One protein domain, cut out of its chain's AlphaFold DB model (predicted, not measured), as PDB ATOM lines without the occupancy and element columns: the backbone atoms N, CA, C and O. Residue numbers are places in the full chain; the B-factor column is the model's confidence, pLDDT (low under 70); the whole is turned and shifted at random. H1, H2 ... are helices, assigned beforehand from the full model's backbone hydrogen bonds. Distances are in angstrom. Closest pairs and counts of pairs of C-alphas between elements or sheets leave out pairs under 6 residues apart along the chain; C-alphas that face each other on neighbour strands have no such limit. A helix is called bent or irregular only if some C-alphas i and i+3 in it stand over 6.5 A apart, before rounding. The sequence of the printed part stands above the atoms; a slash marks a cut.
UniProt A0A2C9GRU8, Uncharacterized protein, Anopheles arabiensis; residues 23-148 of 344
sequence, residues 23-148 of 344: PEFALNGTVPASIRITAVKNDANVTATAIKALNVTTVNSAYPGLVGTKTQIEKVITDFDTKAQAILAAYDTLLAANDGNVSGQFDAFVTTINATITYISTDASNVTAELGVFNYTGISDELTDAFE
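This is residues 23 to 148 of the 344 residues of an uncharacterized protein of Anopheles arabiensis (UniProt A0A2C9GRU8). A narrow rod of helices has the long H2 in its middle, with the shorter H1 running back along part of H2 and the nearly straight H3 folding back along another side. Near one end of the rod, the short H4 folds back on the arm H3b. The 126 printed residues hold four named helices, H1 to H4 in chain order, and no named strand; the class is all helix. The whole is loose, with a radius of gyration of the C-alphas of 19.0 A and spans of 61 by 24 by 19 A.

Find C-alpha 64 at (32.364, -35.470, -1.490); from there H2, residues 64 to 96, runs 48.3 A to C-alpha 96 at (46.251, -12.301, -41.476). Look earlier for H1, residues 34 to 52, 26.5 A long. H3, residues 102 to 132, was assigned as one helix by its hydrogen bonds but is bent: C-alphas 121 and 124 are 6.6 A apart. Its arms are H3a, residues 102 to 121, 28.4 A, and H3b, residues 124 to 132, 12.5 A. H4, residues 137 to 146, spans 13.6 A and ends at C-alpha 146, (49.568, -21.034, -4.989).

Start at H2. H1 touches it in a helical hairpin, opposite ways at a shallow tilt of 18 degrees; the closest C-alphas, Lys 52 and Ile 77, are 6.0 A apart. H2 touches H3a with residues 83 to 94 alone, in a hairpin at a shallow tilt of 10 degrees, the closest C-alphas being Ala 90 and Phe 109, 5.5 A. H2 touches H3b with residues 65 to 76 alone, the closest C-alphas being Gln 72 and Val 127, 6.3 A. H3b and H4 form a hairpin and touch, closest at C-alphas Thr 128 and Ser 140, 5.5 A. H1 is apart from H3a, H3b and H4. In H1, H2, H3a, H3b and H4 every O i to N i+4 pair is within hydrogen-bond range.

The two C-alphas farthest apart, Asn 28 and Ala 62, are 62.1 A apart. The printed part has no cut, and the link from H1 to H2, 11 residues, is long. The mean pLDDT of the printed part is 71.0; look for low values in residues 119 to 148, among others.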
ATOM      1  N   PRO A  23      50.735  -8.953 -46.627       55.19
ATOM      2  CA  PRO A  23      50.560  -7.905 -45.649       55.19
ATOM      3  C   PRO A  23      50.189  -8.590 -44.322       55.19
ATOM      4  O   PRO A  23      49.304  -9.447 -44.310       55.19
ATOM      5  N   GLU A  24      50.920  -8.274 -43.257       69.44
ATOM      6  CA  GLU A  24      50.749  -8.845 -41.914       69.44
ATOM      7  C   GLU A  24      50.559  -7.697 -40.916       69.44
ATOM      8  O   GLU A  24      51.049  -6.588 -41.146       69.44
ATOM      9  N   PHE A  25      49.863  -7.934 -39.798       76.88
ATOM     10  CA  PHE A  25      49.623  -6.912 -38.762       76.88
ATOM     11  C   PHE A  25      48.918  -5.647 -39.280       76.88
ATOM     12  O   PHE A  25      49.166  -4.543 -38.792       76.88
ATOM     13  N   ALA A  26      48.069  -5.802 -40.298       78.12
ATOM     14  CA  ALA A  26      47.421  -4.718 -41.033       78.12
ATOM     15  C   ALA A  26      48.374  -3.739 -41.742       78.12
ATOM     16  O   ALA A  26      47.939  -2.684 -42.201       78.12
ATOM     17  N   LEU A  27      49.656  -4.077 -41.885       75.12
ATOM     18  CA  LEU A  27      50.622  -3.281 -42.634       75.12
ATOM     19  C   LEU A  27      50.720  -3.760 -44.074       75.12
ATOM     20  O   LEU A  27      50.662  -4.953 -44.349       75.12
ATOM     21  N   ASN A  28      50.957  -2.826 -44.997       67.56
ATOM     22  CA  ASN A  28      51.085  -3.104 -46.429       67.56
ATOM     23  C   ASN A  28      52.493  -3.628 -46.805       67.56
ATOM     24  O   ASN A  28      53.112  -3.174 -47.767       67.56
ATOM     25  N   GLY A  29      53.018  -4.548 -45.991       62.47
ATOM     26  CA  GLY A  29      54.340  -5.160 -46.108       62.47
ATOM     27  C   GLY A  29      54.614  -6.132 -44.957       62.47
ATOM     28  O   GLY A  29      53.948  -6.089 -43.926       62.47
ATOM     29  N   THR A  30      55.591  -7.018 -45.136       64.88
ATOM     30  CA  THR A  30      55.984  -7.994 -44.110       64.88
ATOM     31  C   THR A  30      56.772  -7.316 -42.994       64.88
ATOM     32  O   THR A  30      57.679  -6.522 -43.254       64.88
ATOM     33  N   VAL A  31      56.458  -7.664 -41.748       64.31
ATOM     34  CA  VAL A  31      57.162  -7.152 -40.569       64.31
ATOM     35  C   VAL A  31      58.212  -8.176 -40.139       64.31
ATOM     36  O   VAL A  31      57.835  -9.287 -39.782       64.31
ATOM     37  N   PRO A  32      59.516  -7.840 -40.084       60.22
ATOM     38  CA  PRO A  32      60.563  -8.781 -39.663       60.22
ATOM     39  C   PRO A  32      60.340  -9.413 -38.278       60.22
ATOM     40  O   PRO A  32      60.795 -10.524 -38.013       60.22
ATOM     41  N   ALA A  33      59.611  -8.725 -37.393       61.44
ATOM     42  CA  ALA A  33      59.239  -9.234 -36.076       61.44
ATOM     43  C   ALA A  33      58.162 -10.341 -36.111       61.44
ATOM     44  O   ALA A  33      57.976 -11.009 -35.092       61.44
ATOM     45  N   SER A  34      57.478 -10.583 -37.241       65.31
ATOM     46  CA  SER A  34      56.388 -11.567 -37.340       65.31
ATOM     47  C   SER A  34      56.827 -12.965 -36.921       65.31
ATOM     48  O   SER A  34      56.180 -13.580 -36.074       65.31
ATOM     49  N   ILE A  35      58.001 -13.396 -37.391       69.38
ATOM     50  CA  ILE A  35      58.630 -14.682 -37.057       69.38
ATOM     51  C   ILE A  35      58.785 -14.857 -35.542       69.38
ATOM     52  O   ILE A  35      58.515 -15.932 -35.006       69.38
ATOM     53  N   ARG A  36      59.210 -13.803 -34.836       67.50
ATOM     54  CA  ARG A  36      59.421 -13.853 -33.382       67.50
ATOM     55  C   ARG A  36      58.102 -14.004 -32.641       67.50
ATOM     56  O   ARG A  36      57.990 -14.856 -31.768       67.50
ATOM     57  N   ILE A  37      57.088 -13.232 -33.027       66.88
ATOM     58  CA  ILE A  37      55.770 -13.316 -32.391       66.88
ATOM     59  C   ILE A  37      55.113 -14.674 -32.703       66.88
ATOM     60  O   ILE A  37      54.482 -15.263 -31.829       66.88
ATOM     61  N   THR A  38      55.335 -15.241 -33.897       76.75
ATOM     62  CA  THR A  38      54.896 -16.608 -34.229       76.75
ATOM     63  C   THR A  38      55.589 -17.653 -33.353       76.75
ATOM     64  O   THR A  38      54.942 -18.598 -32.907       76.75
ATOM     65  N   ALA A  39      56.885 -17.495 -33.067       73.19
ATOM     66  CA  ALA A  39      57.593 -18.390 -32.155       73.19
ATOM     67  C   ALA A  39      56.994 -18.339 -30.739       73.19
ATOM     68  O   ALA A  39      56.669 -19.385 -30.183       73.19
ATOM     69  N   VAL A  40      56.728 -17.139 -30.206       71.25
ATOM     70  CA  VAL A  40      56.045 -16.965 -28.907       71.25
ATOM     71  C   VAL A  40      54.662 -17.620 -28.907       71.25
ATOM     72  O   VAL A  40      54.298 -18.297 -27.947       71.25
ATOM     73  N   LYS A  41      53.897 -17.466 -29.996       79.62
ATOM     74  CA  LYS A  41      52.591 -18.117 -30.175       79.62
ATOM     75  C   LYS A  41      52.707 -19.646 -30.121       79.62
ATOM     76  O   LYS A  41      51.891 -20.304 -29.478       79.62
ATOM     77  N   ASN A  42      53.711 -20.214 -30.785       78.50
ATOM     78  CA  ASN A  42      53.936 -21.658 -30.795       78.50
ATOM     79  C   ASN A  42      54.312 -22.183 -29.407       78.50
ATOM     80  O   ASN A  42      53.728 -23.170 -28.970       78.50
ATOM     81  N   ASP A  43      55.206 -21.495 -28.696       72.75
ATOM     82  CA  ASP A  43      55.561 -21.840 -27.316       72.75
ATOM     83  C   ASP A  43      54.335 -21.798 -26.396       72.75
ATOM     84  O   ASP A  43      54.084 -22.737 -25.642       72.75
ATOM     85  N   ALA A  44      53.518 -20.744 -26.502       71.62
ATOM     86  CA  ALA A  44      52.277 -20.631 -25.741       71.62
ATOM     87  C   ALA A  44      51.313 -21.794 -26.042       71.62
ATOM     88  O   ALA A  44      50.691 -22.332 -25.126       71.62
ATOM     89  N   ASN A  45      51.219 -22.222 -27.304       79.44
ATOM     90  CA  ASN A  45      50.399 -23.366 -27.698       79.44
ATOM     91  C   ASN A  45      50.931 -24.699 -27.147       79.44
ATOM     92  O   ASN A  45      50.136 -25.558 -26.764       79.44
ATOM     93  N   VAL A  46      52.254 -24.879 -27.074       77.62
ATOM     94  CA  VAL A  46      52.868 -26.058 -26.439       77.62
ATOM     95  C   VAL A  46      52.465 -26.125 -24.966       77.62
ATOM     96  O   VAL A  46      51.952 -27.155 -24.527       77.62
ATOM     97  N   THR A  47      52.595 -25.019 -24.230       71.94
ATOM     98  CA  THR A  47      52.187 -24.943 -22.818       71.94
ATOM     99  C   THR A  47      50.688 -25.185 -22.641       71.94
ATOM    100  O   THR A  47      50.290 -25.989 -21.799       71.94
ATOM    101  N   ALA A  48      49.843 -24.551 -23.460       72.88
ATOM    102  CA  ALA A  48      48.394 -24.746 -23.412       72.88
ATOM    103  C   ALA A  48      48.002 -26.211 -23.674       72.88
ATOM    104  O   ALA A  48      47.167 -26.773 -22.968       72.88
ATOM    105  N   THR A  49      48.660 -26.858 -24.640       77.31
ATOM    106  CA  THR A  49      48.440 -28.276 -24.952       77.31
ATOM    107  C   THR A  49      48.880 -29.182 -23.801       77.31
ATOM    108  O   THR A  49      48.182 -30.145 -23.490       77.31
ATOM    109  N   ALA A  50      50.006 -28.877 -23.146       75.00
ATOM    110  CA  ALA A  50      50.477 -29.626 -21.984       75.00
ATOM    111  C   ALA A  50      49.493 -29.531 -20.805       75.00
ATOM    112  O   ALA A  50      49.151 -30.554 -20.218       75.00
ATOM    113  N   ILE A  51      48.970 -28.333 -20.517       71.25
ATOM    114  CA  ILE A  51      47.950 -28.120 -19.475       71.25
ATOM    115  C   ILE A  51      46.665 -28.881 -19.815       71.25
ATOM    116  O   ILE A  51      46.128 -29.589 -18.969       71.25
ATOM    117  N   LYS A  52      46.203 -28.810 -21.067       79.69
ATOM    118  CA  LYS A  52      45.033 -29.563 -21.543       79.69
ATOM    119  C   LYS A  52      45.203 -31.079 -21.415       79.69
ATOM    120  O   LYS A  52      44.222 -31.796 -21.238       79.69
ATOM    121  N   ALA A  53      46.431 -31.575 -21.549       80.88
ATOM    122  CA  ALA A  53      46.743 -32.995 -21.440       80.88
ATOM    123  C   ALA A  53      46.780 -33.501 -19.987       80.88
ATOM    124  O   ALA A  53      46.841 -34.718 -19.784       80.88
ATOM    125  N   LEU A  54      46.725 -32.611 -18.984       75.44
ATOM    126  CA  LEU A  54      46.604 -33.006 -17.582       75.44
ATOM    127  C   LEU A  54      45.306 -33.793 -17.389       75.44
ATOM    128  O   LEU A  54      44.204 -33.287 -17.589       75.44
ATOM    129  N   ASN A  55      45.444 -35.057 -16.998       70.31
ATOM    130  CA  ASN A  55      44.317 -35.940 -16.754       70.31
ATOM    131  C   ASN A  55      44.156 -36.154 -15.250       70.31
ATOM    132  O   ASN A  55      44.996 -36.792 -14.613       70.31
ATOM    133  N   VAL A  56      43.060 -35.653 -14.684       67.88
ATOM    134  CA  VAL A  56      42.705 -35.935 -13.293       67.88
ATOM    135  C   VAL A  56      42.052 -37.315 -13.259       67.88
ATOM    136  O   VAL A  56      40.871 -37.465 -13.577       67.88
ATOM    137  N   THR A  57      42.833 -38.346 -12.916       68.50
ATOM    138  CA  THR A  57      42.363 -39.742 -12.858       68.50
ATOM    139  C   THR A  57      41.048 -39.882 -12.095       68.50
ATOM    140  O   THR A  57      40.769 -39.130 -11.161       68.50
ATOM    141  N   THR A  58      40.243 -40.877 -12.469       65.44
ATOM    142  CA  THR A  58      38.935 -41.133 -11.863       65.44
ATOM    143  C   THR A  58      39.050 -41.295 -10.348       65.44
ATOM    144  O   THR A  58      39.572 -42.290  -9.847       65.44
ATOM    145  N   VAL A  59      38.537 -40.313  -9.608       63.84
ATOM    146  CA  VAL A  59      38.423 -40.371  -8.152       63.84
ATOM    147  C   VAL A  59      37.146 -41.138  -7.814       63.84
ATOM    148  O   VAL A  59      36.062 -40.564  -7.736       63.84
ATOM    149  N   ASN A  60      37.262 -42.453  -7.620       62.81
ATOM    150  CA  ASN A  60      36.172 -43.297  -7.115       62.81
ATOM    151  C   ASN A  60      36.114 -43.228  -5.582       62.81
ATOM    152  O   ASN A  60      36.283 -44.232  -4.893       62.81
ATOM    153  N   SER A  61      35.922 -42.023  -5.046       64.75
ATOM    154  CA  SER A  61      35.808 -41.796  -3.606       64.75
ATOM    155  C   SER A  61      34.355 -41.541  -3.222       64.75
ATOM    156  O   SER A  61      33.661 -40.766  -3.874       64.75
ATOM    157  N   ALA A  62      33.899 -42.153  -2.127       64.81
ATOM    158  CA  ALA A  62      32.619 -41.808  -1.502       64.81
ATOM    159  C   ALA A  62      32.677 -40.462  -0.756       64.81
ATOM    160  O   ALA A  62      31.667 -40.005  -0.225       64.81
ATOM    161  N   TYR A  63      33.858 -39.840  -0.687       60.28
ATOM    162  CA  TYR A  63      34.089 -38.598   0.023       60.28
ATOM    163  C   TYR A  63      33.817 -37.381  -0.887       60.28
ATOM    164  O   TYR A  63      34.569 -37.160  -1.842       60.28
ATOM    165  N   PRO A  64      32.787 -36.557  -0.601       66.75
ATOM    166  CA  PRO A  64      32.364 -35.470  -1.490       66.75
ATOM    167  C   PRO A  64      33.446 -34.424  -1.771       66.75
ATOM    168  O   PRO A  64      33.498 -33.902  -2.881       66.75
ATOM    169  N   GLY A  65      34.335 -34.153  -0.808       64.38
ATOM    170  CA  GLY A  65      35.415 -33.178  -0.987       64.38
ATOM    171  C   GLY A  65      36.414 -33.584  -2.069       64.38
ATOM    172  O   GLY A  65      36.768 -32.766  -2.903       64.38
ATOM    173  N   LEU A  66      36.782 -34.867  -2.149       62.59
ATOM    174  CA  LEU A  66      37.724 -35.385  -3.151       62.59
ATOM    175  C   LEU A  66      37.136 -35.320  -4.573       62.59
ATOM    176  O   LEU A  66      37.833 -34.987  -5.531       62.59
ATOM    177  N   VAL A  67      35.835 -35.596  -4.706       73.00
ATOM    178  CA  VAL A  67      35.098 -35.462  -5.974       73.00
ATOM    179  C   VAL A  67      34.939 -33.985  -6.366       73.00
ATOM    180  O   VAL A  67      35.085 -33.632  -7.539       73.00
ATOM    181  N   GLY A  68      34.694 -33.113  -5.385       75.19
ATOM    182  CA  GLY A  68      34.648 -31.662  -5.559       75.19
ATOM    183  C   GLY A  68      35.980 -31.081  -6.037       75.19
ATOM    184  O   GLY A  68      36.006 -30.402  -7.060       75.19
ATOM    185  N   THR A  69      37.092 -31.417  -5.375       70.56
ATOM    186  CA  THR A  69      38.447 -30.991  -5.766       70.56
ATOM    187  C   THR A  69      38.788 -31.404  -7.190       70.56
ATOM    188  O   THR A  69      39.235 -30.569  -7.972       70.56
ATOM    189  N   LYS A  70      38.494 -32.653  -7.575       76.12
ATOM    190  CA  LYS A  70      38.658 -33.104  -8.964       76.12
ATOM    191  C   LYS A  70      37.892 -32.216  -9.948       76.12
ATOM    192  O   LYS A  70      38.470 -31.760 -10.928       76.12
ATOM    193  N   THR A  71      36.613 -31.965  -9.669       80.62
ATOM    194  CA  THR A  71      35.739 -31.167 -10.544       80.62
ATOM    195  C   THR A  71      36.300 -29.758 -10.750       80.62
ATOM    196  O   THR A  71      36.291 -29.244 -11.865       80.62
ATOM    197  N   GLN A  72      36.840 -29.148  -9.691       75.81
ATOM    198  CA  GLN A  72      37.448 -27.822  -9.774       75.81
ATOM    199  C   GLN A  72      38.746 -27.809 -10.582       75.81
ATOM    200  O   GLN A  72      38.936 -26.917 -11.405       75.81
ATOM    201  N   ILE A  73      39.610 -28.814 -10.418       72.50
ATOM    202  CA  ILE A  73      40.831 -28.936 -11.228       72.50
ATOM    203  C   ILE A  73      40.470 -29.103 -12.715       72.50
ATOM    204  O   ILE A  73      41.041 -28.426 -13.568       72.50
ATOM    205  N   GLU A  74      39.478 -29.939 -13.040       80.75
ATOM    206  CA  GLU A  74      38.996 -30.122 -14.420       80.75
ATOM    207  C   GLU A  74      38.411 -28.830 -15.016       80.75
ATOM    208  O   GLU A  74      38.619 -28.536 -16.200       80.75
ATOM    209  N   LYS A  75      37.717 -28.029 -14.197       79.81
ATOM    210  CA  LYS A  75      37.200 -26.710 -14.582       79.81
ATOM    211  C   LYS A  75      38.340 -25.740 -14.911       79.81
ATOM    212  O   LYS A  75      38.323 -25.158 -15.991       79.81
ATOM    213  N   VAL A  76      39.358 -25.635 -14.049       74.25
ATOM    214  CA  VAL A  76      40.545 -24.788 -14.288       74.25
ATOM    215  C   VAL A  76      41.249 -25.165 -15.589       74.25
ATOM    216  O   VAL A  76      41.548 -24.288 -16.396       74.25
ATOM    217  N   ILE A  77      41.467 -26.463 -15.832       76.50
ATOM    218  CA  ILE A  77      42.095 -26.952 -17.072       76.50
ATOM    219  C   ILE A  77      41.277 -26.526 -18.303       76.50
ATOM    220  O   ILE A  77      41.833 -26.015 -19.277       76.50
ATOM    221  N   THR A  78      39.955 -26.715 -18.259       83.81
ATOM    222  CA  THR A  78      39.048 -26.430 -19.386       83.81
ATOM    223  C   THR A  78      38.954 -24.935 -19.693       83.81
ATOM    224  O   THR A  78      39.012 -24.515 -20.855       83.81
ATOM    225  N   ASP A  79      38.808 -24.119 -18.656       79.31
ATOM    226  CA  ASP A  79      38.684 -22.676 -18.797       79.31
ATOM    227  C   ASP A  79      40.007 -22.058 -19.269       79.31
ATOM    228  O   ASP A  79      39.999 -21.233 -20.189       79.31
ATOM    229  N   PHE A  80      41.148 -22.506 -18.725       75.62
ATOM    230  CA  PHE A  80      42.468 -22.076 -19.186       75.62
ATOM    231  C   PHE A  80      42.684 -22.402 -20.671       75.62
ATOM    232  O   PHE A  80      43.085 -21.516 -21.427       75.62
ATOM    233  N   ASP A  81      42.365 -23.627 -21.118       81.88
ATOM    234  CA  ASP A  81      42.451 -24.008 -22.540       81.88
ATOM    235  C   ASP A  81      41.593 -23.078 -23.408       81.88
ATOM    236  O   ASP A  81      42.066 -22.531 -24.402       81.88
ATOM    237  N   THR A  82      40.354 -22.809 -22.989       86.31
ATOM    238  CA  THR A  82      39.445 -21.914 -23.719       86.31
ATOM    239  C   THR A  82      40.039 -20.514 -23.901       86.31
ATOM    240  O   THR A  82      39.977 -19.951 -24.999       86.31
ATOM    241  N   LYS A  83      40.637 -19.938 -22.850       80.62
ATOM    242  CA  LYS A  83      41.274 -18.612 -22.930       80.62
ATOM    243  C   LYS A  83      42.552 -18.633 -23.768       80.62
ATOM    244  O   LYS A  83      42.744 -17.745 -24.598       80.62
ATOM    245  N   ALA A  84      43.387 -19.659 -23.614       78.44
ATOM    246  CA  ALA A  84      44.605 -19.815 -24.398       78.44
ATOM    247  C   ALA A  84      44.296 -19.912 -25.902       78.44
ATOM    248  O   ALA A  84      44.879 -19.175 -26.697       78.44
ATOM    249  N   GLN A  85      43.316 -20.731 -26.300       85.69
ATOM    250  CA  GLN A  85      42.899 -20.851 -27.702       85.69
ATOM    251  C   GLN A  85      42.348 -19.535 -28.269       85.69
ATOM    252  O   GLN A  85      42.594 -19.221 -29.434       85.69
ATOM    253  N   ALA A  86      41.658 -18.728 -27.455       87.19
ATOM    254  CA  ALA A  86      41.200 -17.406 -27.878       87.19
ATOM    255  C   ALA A  86      42.375 -16.476 -28.230       87.19
ATOM    256  O   ALA A  86      42.329 -15.811 -29.265       87.19
ATOM    257  N   ILE A  87      43.453 -16.471 -27.431       79.94
ATOM    258  CA  ILE A  87      44.675 -15.706 -27.739       79.94
ATOM    259  C   ILE A  87      45.302 -16.196 -29.048       79.94
ATOM    260  O   ILE A  87      45.650 -15.380 -29.902       79.94
ATOM    261  N   LEU A  88      45.435 -17.515 -29.224       85.31
ATOM    262  CA  LEU A  88      46.038 -18.101 -30.427       85.31
ATOM    263  C   LEU A  88      45.261 -17.712 -31.695       85.31
ATOM    264  O   LEU A  88      45.873 -17.330 -32.692       85.31
ATOM    265  N   ALA A  89      43.927 -17.743 -31.638       89.06
ATOM    266  CA  ALA A  89      43.057 -17.339 -32.741       89.06
ATOM    267  C   ALA A  89      43.093 -15.822 -33.009       89.06
ATOM    268  O   ALA A  89      43.090 -15.389 -34.165       89.06
ATOM    269  N   ALA A  90      43.155 -15.003 -31.956       84.88
ATOM    270  CA  ALA A  90      43.294 -13.555 -32.087       84.88
ATOM    271  C   ALA A  90      44.639 -13.178 -32.730       84.88
ATOM    272  O   ALA A  90      44.682 -12.293 -33.582       84.88
ATOM    273  N   TYR A  91      45.716 -13.899 -32.397       84.62
ATOM    274  CA  TYR A  91      47.003 -13.748 -33.071       84.62
ATOM    275  C   TYR A  91      46.918 -14.100 -34.562       84.62
ATOM    276  O   TYR A  91      47.405 -13.337 -35.390       84.62
ATOM    277  N   ASP A  92      46.275 -15.215 -34.924       87.38
ATOM    278  CA  ASP A  92      46.120 -15.599 -36.336       87.38
ATOM    279  C   ASP A  92      45.315 -14.566 -37.132       87.38
ATOM    280  O   ASP A  92      45.643 -14.269 -38.281       87.38
ATOM    281  N   THR A  93      44.301 -13.969 -36.501       89.06
ATOM    282  CA  THR A  93      43.525 -12.865 -37.082       89.06
ATOM    283  C   THR A  93      44.405 -11.640 -37.320       89.06
ATOM    284  O   THR A  93      44.402 -11.078 -38.413       89.06
ATOM    285  N   LEU A  94      45.196 -11.258 -36.313       84.12
ATOM    286  CA  LEU A  94      46.122 -10.133 -36.385       84.12
ATOM    287  C   LEU A  94      47.196 -10.349 -37.468       84.12
ATOM    288  O   LEU A  94      47.498  -9.433 -38.233       84.12
ATOM    289  N   LEU A  95      47.752 -11.559 -37.563       84.69
ATOM    290  CA  LEU A  95      48.751 -11.913 -38.571       84.69
ATOM    291  C   LEU A  95      48.165 -11.858 -39.988       84.69
ATOM    292  O   LEU A  95      48.829 -11.384 -40.901       84.69
ATOM    293  N   ALA A  96      46.920 -12.301 -40.175       85.38
ATOM    294  CA  ALA A  96      46.251 -12.301 -41.476       85.38
ATOM    295  C   ALA A  96      45.715 -10.923 -41.911       85.38
ATOM    296  O   ALA A  96      45.303 -10.765 -43.065       85.38
ATOM    297  N   ALA A  97      45.673  -9.940 -41.008       84.81
ATOM    298  CA  ALA A  97      45.105  -8.631 -41.292       84.81
ATOM    299  C   ALA A  97      45.950  -7.845 -42.309       84.81
ATOM    300  O   ALA A  97      47.171  -7.743 -42.191       84.81
ATOM    301  N   ASN A  98      45.271  -7.232 -43.281       83.62
ATOM    302  CA  ASN A  98      45.870  -6.461 -44.375       83.62
ATOM    303  C   ASN A  98      45.076  -5.187 -44.720       83.62
ATOM    304  O   ASN A  98      45.222  -4.617 -45.799       83.62
ATOM    305  N   ASP A  99      44.213  -4.753 -43.804       84.00
ATOM    306  CA  ASP A  99      43.206  -3.709 -44.012       84.00
ATOM    307  C   ASP A  99      43.725  -2.278 -43.773       84.00
ATOM    308  O   ASP A  99      42.982  -1.314 -43.961       84.00
ATOM    309  N   GLY A 100      44.988  -2.112 -43.362       79.62
ATOM    310  CA  GLY A 100      45.554  -0.817 -42.978       79.62
ATOM    311  C   GLY A 100      45.161  -0.352 -41.569       79.62
ATOM    312  O   GLY A 100      45.650   0.684 -41.117       79.62
ATOM    313  N   ASN A 101      44.302  -1.089 -40.854       82.19
ATOM    314  CA  ASN A 101      43.794  -0.727 -39.531       82.19
ATOM    315  C   ASN A 101      44.672  -1.288 -38.400       82.19
ATOM    316  O   ASN A 101      44.230  -2.087 -37.574       82.19
ATOM    317  N   VAL A 102      45.929  -0.844 -38.349       74.75
ATOM    318  CA  VAL A 102      46.922  -1.327 -37.371       74.75
ATOM    319  C   VAL A 102      46.417  -1.198 -35.931       74.75
ATOM    320  O   VAL A 102      46.455  -2.176 -35.188       74.75
ATOM    321  N   SER A 103      45.885  -0.031 -35.545       72.81
ATOM    322  CA  SER A 103      45.384   0.190 -34.178       72.81
ATOM    323  C   SER A 103      44.268  -0.789 -33.829       72.81
ATOM    324  O   SER A 103      44.377  -1.502 -32.840       72.81
ATOM    325  N   GLY A 104      43.233  -0.891 -34.670       75.81
ATOM    326  CA  GLY A 104      42.081  -1.738 -34.367       75.81
ATOM    327  C   GLY A 104      42.434  -3.220 -34.230       75.81
ATOM    328  O   GLY A 104      41.881  -3.899 -33.367       75.81
ATOM    329  N   GLN A 105      43.377  -3.718 -35.037       81.75
ATOM    330  CA  GLN A 105      43.804  -5.117 -34.973       81.75
ATOM    331  C   GLN A 105      44.647  -5.408 -33.721       81.75
ATOM    332  O   GLN A 105      44.421  -6.414 -33.044       81.75
ATOM    333  N   PHE A 106      45.582  -4.519 -33.362       76.00
ATOM    334  CA  PHE A 106      46.358  -4.664 -32.124       76.00
ATOM    335  C   PHE A 106      45.488  -4.493 -30.872       76.00
ATOM    336  O   PHE A 106      45.635  -5.274 -29.934       76.00
ATOM    337  N   ASP A 107      44.541  -3.552 -30.868       75.69
ATOM    338  CA  ASP A 107      43.621  -3.328 -29.746       75.69
ATOM    339  C   ASP A 107      42.746  -4.566 -29.481       75.69
ATOM    340  O   ASP A 107      42.551  -4.970 -28.330       75.69
ATOM    341  N   ALA A 108      42.259  -5.223 -30.539       80.81
ATOM    342  CA  ALA A 108      41.495  -6.466 -30.428       80.81
ATOM    343  C   ALA A 108      42.339  -7.621 -29.856       80.81
ATOM    344  O   ALA A 108      41.878  -8.373 -28.986       80.81
ATOM    345  N   PHE A 109      43.595  -7.743 -30.294       79.56
ATOM    346  CA  PHE A 109      44.522  -8.743 -29.767       79.56
ATOM    347  C   PHE A 109      44.847  -8.495 -28.286       79.56
ATOM    348  O   PHE A 109      44.706  -9.399 -27.458       79.56
ATOM    349  N   VAL A 110      45.174  -7.252 -27.922       74.44
ATOM    350  CA  VAL A 110      45.426  -6.832 -26.533       74.44
ATOM    351  C   VAL A 110      44.199  -7.060 -25.648       74.44
ATOM    352  O   VAL A 110      44.331  -7.540 -24.525       74.44
ATOM    353  N   THR A 111      42.991  -6.803 -26.153       79.94
ATOM    354  CA  THR A 111      41.741  -7.080 -25.423       79.94
ATOM    355  C   THR A 111      41.604  -8.563 -25.069       79.94
ATOM    356  O   THR A 111      41.215  -8.903 -23.951       79.94
ATOM    357  N   THR A 112      41.978  -9.455 -25.987       79.56
ATOM    358  CA  THR A 112      41.935 -10.910 -25.759       79.56
ATOM    359  C   THR A 112      42.965 -11.355 -24.715       79.56
ATOM    360  O   THR A 112      42.655 -12.162 -23.833       79.56
ATOM    361  N   ILE A 113      44.172 -10.781 -24.761       73.56
ATOM    362  CA  ILE A 113      45.203 -10.984 -23.733       73.56
ATOM    363  C   ILE A 113      44.678 -10.521 -22.366       73.56
ATOM    364  O   ILE A 113      44.712 -11.289 -21.406       73.56
ATOM    365  N   ASN A 114      44.104  -9.319 -22.283       70.00
ATOM    366  CA  ASN A 114      43.571  -8.754 -21.039       70.00
ATOM    367  C   ASN A 114      42.420  -9.581 -20.444       70.00
ATOM    368  O   ASN A 114      42.317  -9.705 -19.224       70.00
ATOM    369  N   ALA A 115      41.568 -10.182 -21.278       73.44
ATOM    370  CA  ALA A 115      40.517 -11.087 -20.815       73.44
ATOM    371  C   ALA A 115      41.089 -12.369 -20.180       73.44
ATOM    372  O   ALA A 115      40.553 -12.859 -19.188       73.44
ATOM    373  N   THR A 116      42.197 -12.890 -20.714       72.44
ATOM    374  CA  THR A 116      42.905 -14.052 -20.142       72.44
ATOM    375  C   THR A 116      43.627 -13.687 -18.851       72.44
ATOM    376  O   THR A 116      43.544 -14.413 -17.867       72.44
ATOM    377  N   ILE A 117      44.274 -12.523 -18.825       68.00
ATOM    378  CA  ILE A 117      44.879 -11.956 -17.616       68.00
ATOM    379  C   ILE A 117      43.827 -11.809 -16.507       68.00
ATOM    380  O   ILE A 117      44.079 -12.191 -15.370       68.00
ATOM    381  N   THR A 118      42.633 -11.316 -16.850       70.94
ATOM    382  CA  THR A 118      41.515 -11.140 -15.909       70.94
ATOM    383  C   THR A 118      40.990 -12.478 -15.385       70.94
ATOM    384  O   THR A 118      40.675 -12.591 -14.203       70.94
ATOM    385  N   TYR A 119      40.921 -13.503 -16.242       68.69
ATOM    386  CA  TYR A 119      40.599 -14.869 -15.823       68.69
ATOM    387  C   TYR A 119      41.601 -15.360 -14.768       68.69
ATOM    388  O   TYR A 119      41.200 -15.741 -13.672       68.69
ATOM    389  N   ILE A 120      42.903 -15.258 -15.051       63.50
ATOM    390  CA  ILE A 120      43.962 -15.694 -14.128       63.50
ATOM    391  C   ILE A 120      43.899 -14.919 -12.802       63.50
ATOM    392  O   ILE A 120      44.059 -15.511 -11.739       63.50
ATOM    393  N   SER A 121      43.635 -13.609 -12.843       60.50
ATOM    394  CA  SER A 121      43.609 -12.774 -11.639       60.50
ATOM    395  C   SER A 121      42.330 -12.865 -10.808       60.50
ATOM    396  O   SER A 121      42.356 -12.479  -9.641       60.50
ATOM    397  N   THR A 122      41.217 -13.326 -11.390       66.44
ATOM    398  CA  THR A 122      39.892 -13.278 -10.750       66.44
ATOM    399  C   THR A 122      39.294 -14.667 -10.539       66.44
ATOM    400  O   THR A 122      38.807 -14.950  -9.449       66.44
ATOM    401  N   ASP A 123      39.348 -15.569 -11.520       56.59
ATOM    402  CA  ASP A 123      38.673 -16.874 -11.426       56.59
ATOM    403  C   ASP A 123      39.382 -17.870 -10.498       56.59
ATOM    404  O   ASP A 123      38.741 -18.775  -9.963       56.59
ATOM    405  N   ALA A 124      40.658 -17.645 -10.179       52.38
ATOM    406  CA  ALA A 124      41.347 -18.385  -9.125       52.38
ATOM    407  C   ALA A 124      40.703 -18.188  -7.730       52.38
ATOM    408  O   ALA A 124      40.675 -19.126  -6.927       52.38
ATOM    409  N   SER A 125      40.099 -17.016  -7.462       56.25
ATOM    410  CA  SER A 125      39.302 -16.777  -6.241       56.25
ATOM    411  C   SER A 125      38.002 -17.579  -6.204       56.25
ATOM    412  O   SER A 125      37.524 -17.959  -5.135       56.25
ATOM    413  N   ASN A 126      37.427 -17.861  -7.376       63.31
ATOM    414  CA  ASN A 126      36.183 -18.614  -7.489       63.31
ATOM    415  C   ASN A 126      36.434 -20.101  -7.213       63.31
ATOM    416  O   ASN A 126      35.657 -20.732  -6.505       63.31
ATOM    417  N   VAL A 127      37.560 -20.642  -7.688       62.25
ATOM    418  CA  VAL A 127      37.988 -22.025  -7.407       62.25
ATOM    419  C   VAL A 127      38.221 -22.243  -5.912       62.25
ATOM    420  O   VAL A 127      37.763 -23.233  -5.345       62.25
ATOM    421  N   THR A 128      38.882 -21.298  -5.245       59.69
ATOM    422  CA  THR A 128      39.140 -21.357  -3.797       59.69
ATOM    423  C   THR A 128      37.866 -21.194  -2.971       59.69
ATOM    424  O   THR A 128      37.655 -21.960  -2.030       59.69
ATOM    425  N   ALA A 129      36.958 -20.294  -3.360       65.25
ATOM    426  CA  ALA A 129      35.643 -20.171  -2.729       65.25
ATOM    427  C   ALA A 129      34.788 -21.444  -2.889       65.25
ATOM    428  O   ALA A 129      34.165 -21.893  -1.925       65.25
ATOM    429  N   GLU A 130      34.785 -22.055  -4.078       66.94
ATOM    430  CA  GLU A 130      34.064 -23.304  -4.357       66.94
ATOM    431  C   GLU A 130      34.660 -24.498  -3.580       66.94
ATOM    432  O   GLU A 130      33.917 -25.393  -3.173       66.94
ATOM    433  N   LEU A 131      35.970 -24.498  -3.297       63.53
ATOM    434  CA  LEU A 131      36.629 -25.519  -2.470       63.53
ATOM    435  C   LEU A 131      36.452 -25.307  -0.964       63.53
ATOM    436  O   LEU A 131      36.348 -26.284  -0.219       63.53
ATOM    437  N   GLY A 132      36.345 -24.055  -0.515       59.94
ATOM    438  CA  GLY A 132      36.085 -23.708   0.883       59.94
ATOM    439  C   GLY A 132      34.769 -24.288   1.423       59.94
ATOM    440  O   GLY A 132      34.648 -24.534   2.622       59.94
ATOM    441  N   VAL A 133      33.810 -24.609   0.543       65.75
ATOM    442  CA  VAL A 133      32.532 -25.264   0.893       65.75
ATOM    443  C   VAL A 133      32.736 -26.662   1.497       65.75
ATOM    444  O   VAL A 133      31.882 -27.147   2.239       65.75
ATOM    445  N   PHE A 134      33.874 -27.312   1.228       63.66
ATOM    446  CA  PHE A 134      34.183 -28.648   1.742       63.66
ATOM    447  C   PHE A 134      34.907 -28.645   3.102       63.66
ATOM    448  O   PHE A 134      35.260 -29.721   3.583       63.66
ATOM    449  N   ASN A 135      35.118 -27.480   3.739       57.69
ATOM    450  CA  ASN A 135      35.879 -27.319   4.994       57.69
ATOM    451  C   ASN A 135      37.316 -27.894   4.948       57.69
ATOM    452  O   ASN A 135      37.885 -28.251   5.980       57.69
ATOM    453  N   TYR A 136      37.916 -27.972   3.757       54.69
ATOM    454  CA  TYR A 136      39.323 -28.332   3.570       54.69
ATOM    455  C   TYR A 136      40.187 -27.081   3.653       54.69
ATOM    456  O   TYR A 136      40.500 -26.499   2.622       54.69
ATOM    457  N   THR A 137      40.588 -26.681   4.859       53.56
ATOM    458  CA  THR A 137      41.487 -25.527   4.998       53.56
ATOM    459  C   THR A 137      42.820 -25.810   4.307       53.56
ATOM    460  O   THR A 137      43.214 -25.039   3.463       53.56
ATOM    461  N   GLY A 138      43.437 -26.987   4.480       54.62
ATOM    462  CA  GLY A 138      44.736 -27.294   3.849       54.62
ATOM    463  C   GLY A 138      44.784 -27.128   2.319       54.62
ATOM    464  O   GLY A 138      45.623 -26.394   1.821       54.62
ATOM    465  N   ILE A 139      43.858 -27.750   1.575       52.31
ATOM    466  CA  ILE A 139      43.839 -27.678   0.098       52.31
ATOM    467  C   ILE A 139      43.322 -26.317  -0.393       52.31
ATOM    468  O   ILE A 139      43.800 -25.816  -1.409       52.31
ATOM    469  N   SER A 140      42.335 -25.712   0.289       52.72
ATOM    470  CA  SER A 140      41.869 -24.374  -0.098       52.72
ATOM    471  C   SER A 140      42.921 -23.316   0.190       52.72
ATOM    472  O   SER A 140      43.073 -22.416  -0.624       52.72
ATOM    473  N   ASP A 141      43.642 -23.426   1.304       56.19
ATOM    474  CA  ASP A 141      44.730 -22.533   1.694       56.19
ATOM    475  C   ASP A 141      45.912 -22.729   0.739       56.19
ATOM    476  O   ASP A 141      46.393 -21.748   0.200       56.19
ATOM    477  N   GLU A 142      46.286 -23.963   0.384       57.34
ATOM    478  CA  GLU A 142      47.318 -24.226  -0.635       57.34
ATOM    479  C   GLU A 142      46.966 -23.671  -2.010       57.34
ATOM    480  O   GLU A 142      47.821 -23.100  -2.677       57.34
ATOM    481  N   LEU A 143      45.725 -23.843  -2.470       55.12
ATOM    482  CA  LEU A 143      45.309 -23.256  -3.740       55.12
ATOM    483  C   LEU A 143      45.222 -21.736  -3.615       55.12
ATOM    484  O   LEU A 143      45.607 -21.049  -4.546       55.12
ATOM    485  N   THR A 144      44.798 -21.193  -2.473       54.19
ATOM    486  CA  THR A 144      44.803 -19.741  -2.222       54.19
ATOM    487  C   THR A 144      46.223 -19.177  -2.226       54.19
ATOM    488  O   THR A 144      46.435 -18.122  -2.819       54.19
ATOM    489  N   ASP A 145      47.181 -19.896  -1.647       54.16
ATOM    490  CA  ASP A 145      48.598 -19.544  -1.565       54.16
ATOM    491  C   ASP A 145      49.288 -19.699  -2.929       54.16
ATOM    492  O   ASP A 145      49.978 -18.795  -3.395       54.16
ATOM    493  N   ALA A 146      49.056 -20.809  -3.636       50.97
ATOM    494  CA  ALA A 146      49.568 -21.034  -4.989       50.97
ATOM    495  C   ALA A 146      48.982 -20.037  -6.001       50.97
ATOM    496  O   ALA A 146      49.655 -19.643  -6.959       50.97
ATOM    497  N   PHE A 147      47.739 -19.607  -5.774       50.12
ATOM    498  CA  PHE A 147      47.066 -18.583  -6.558       50.12
ATOM    499  C   PHE A 147      47.181 -17.182  -5.972       50.12
ATOM    500  O   PHE A 147      46.471 -16.327  -6.496       50.12
ATOM    501  N   GLU A 148      48.015 -16.918  -4.950       54.84
ATOM    502  CA  GLU A 148      48.052 -15.647  -4.207       54.84
ATOM    503  C   GLU A 148      47.893 -14.449  -5.157       54.84
ATOM    504  O   GLU A 148      48.820 -13.972  -5.826       54.84
TER     505      GLU A 148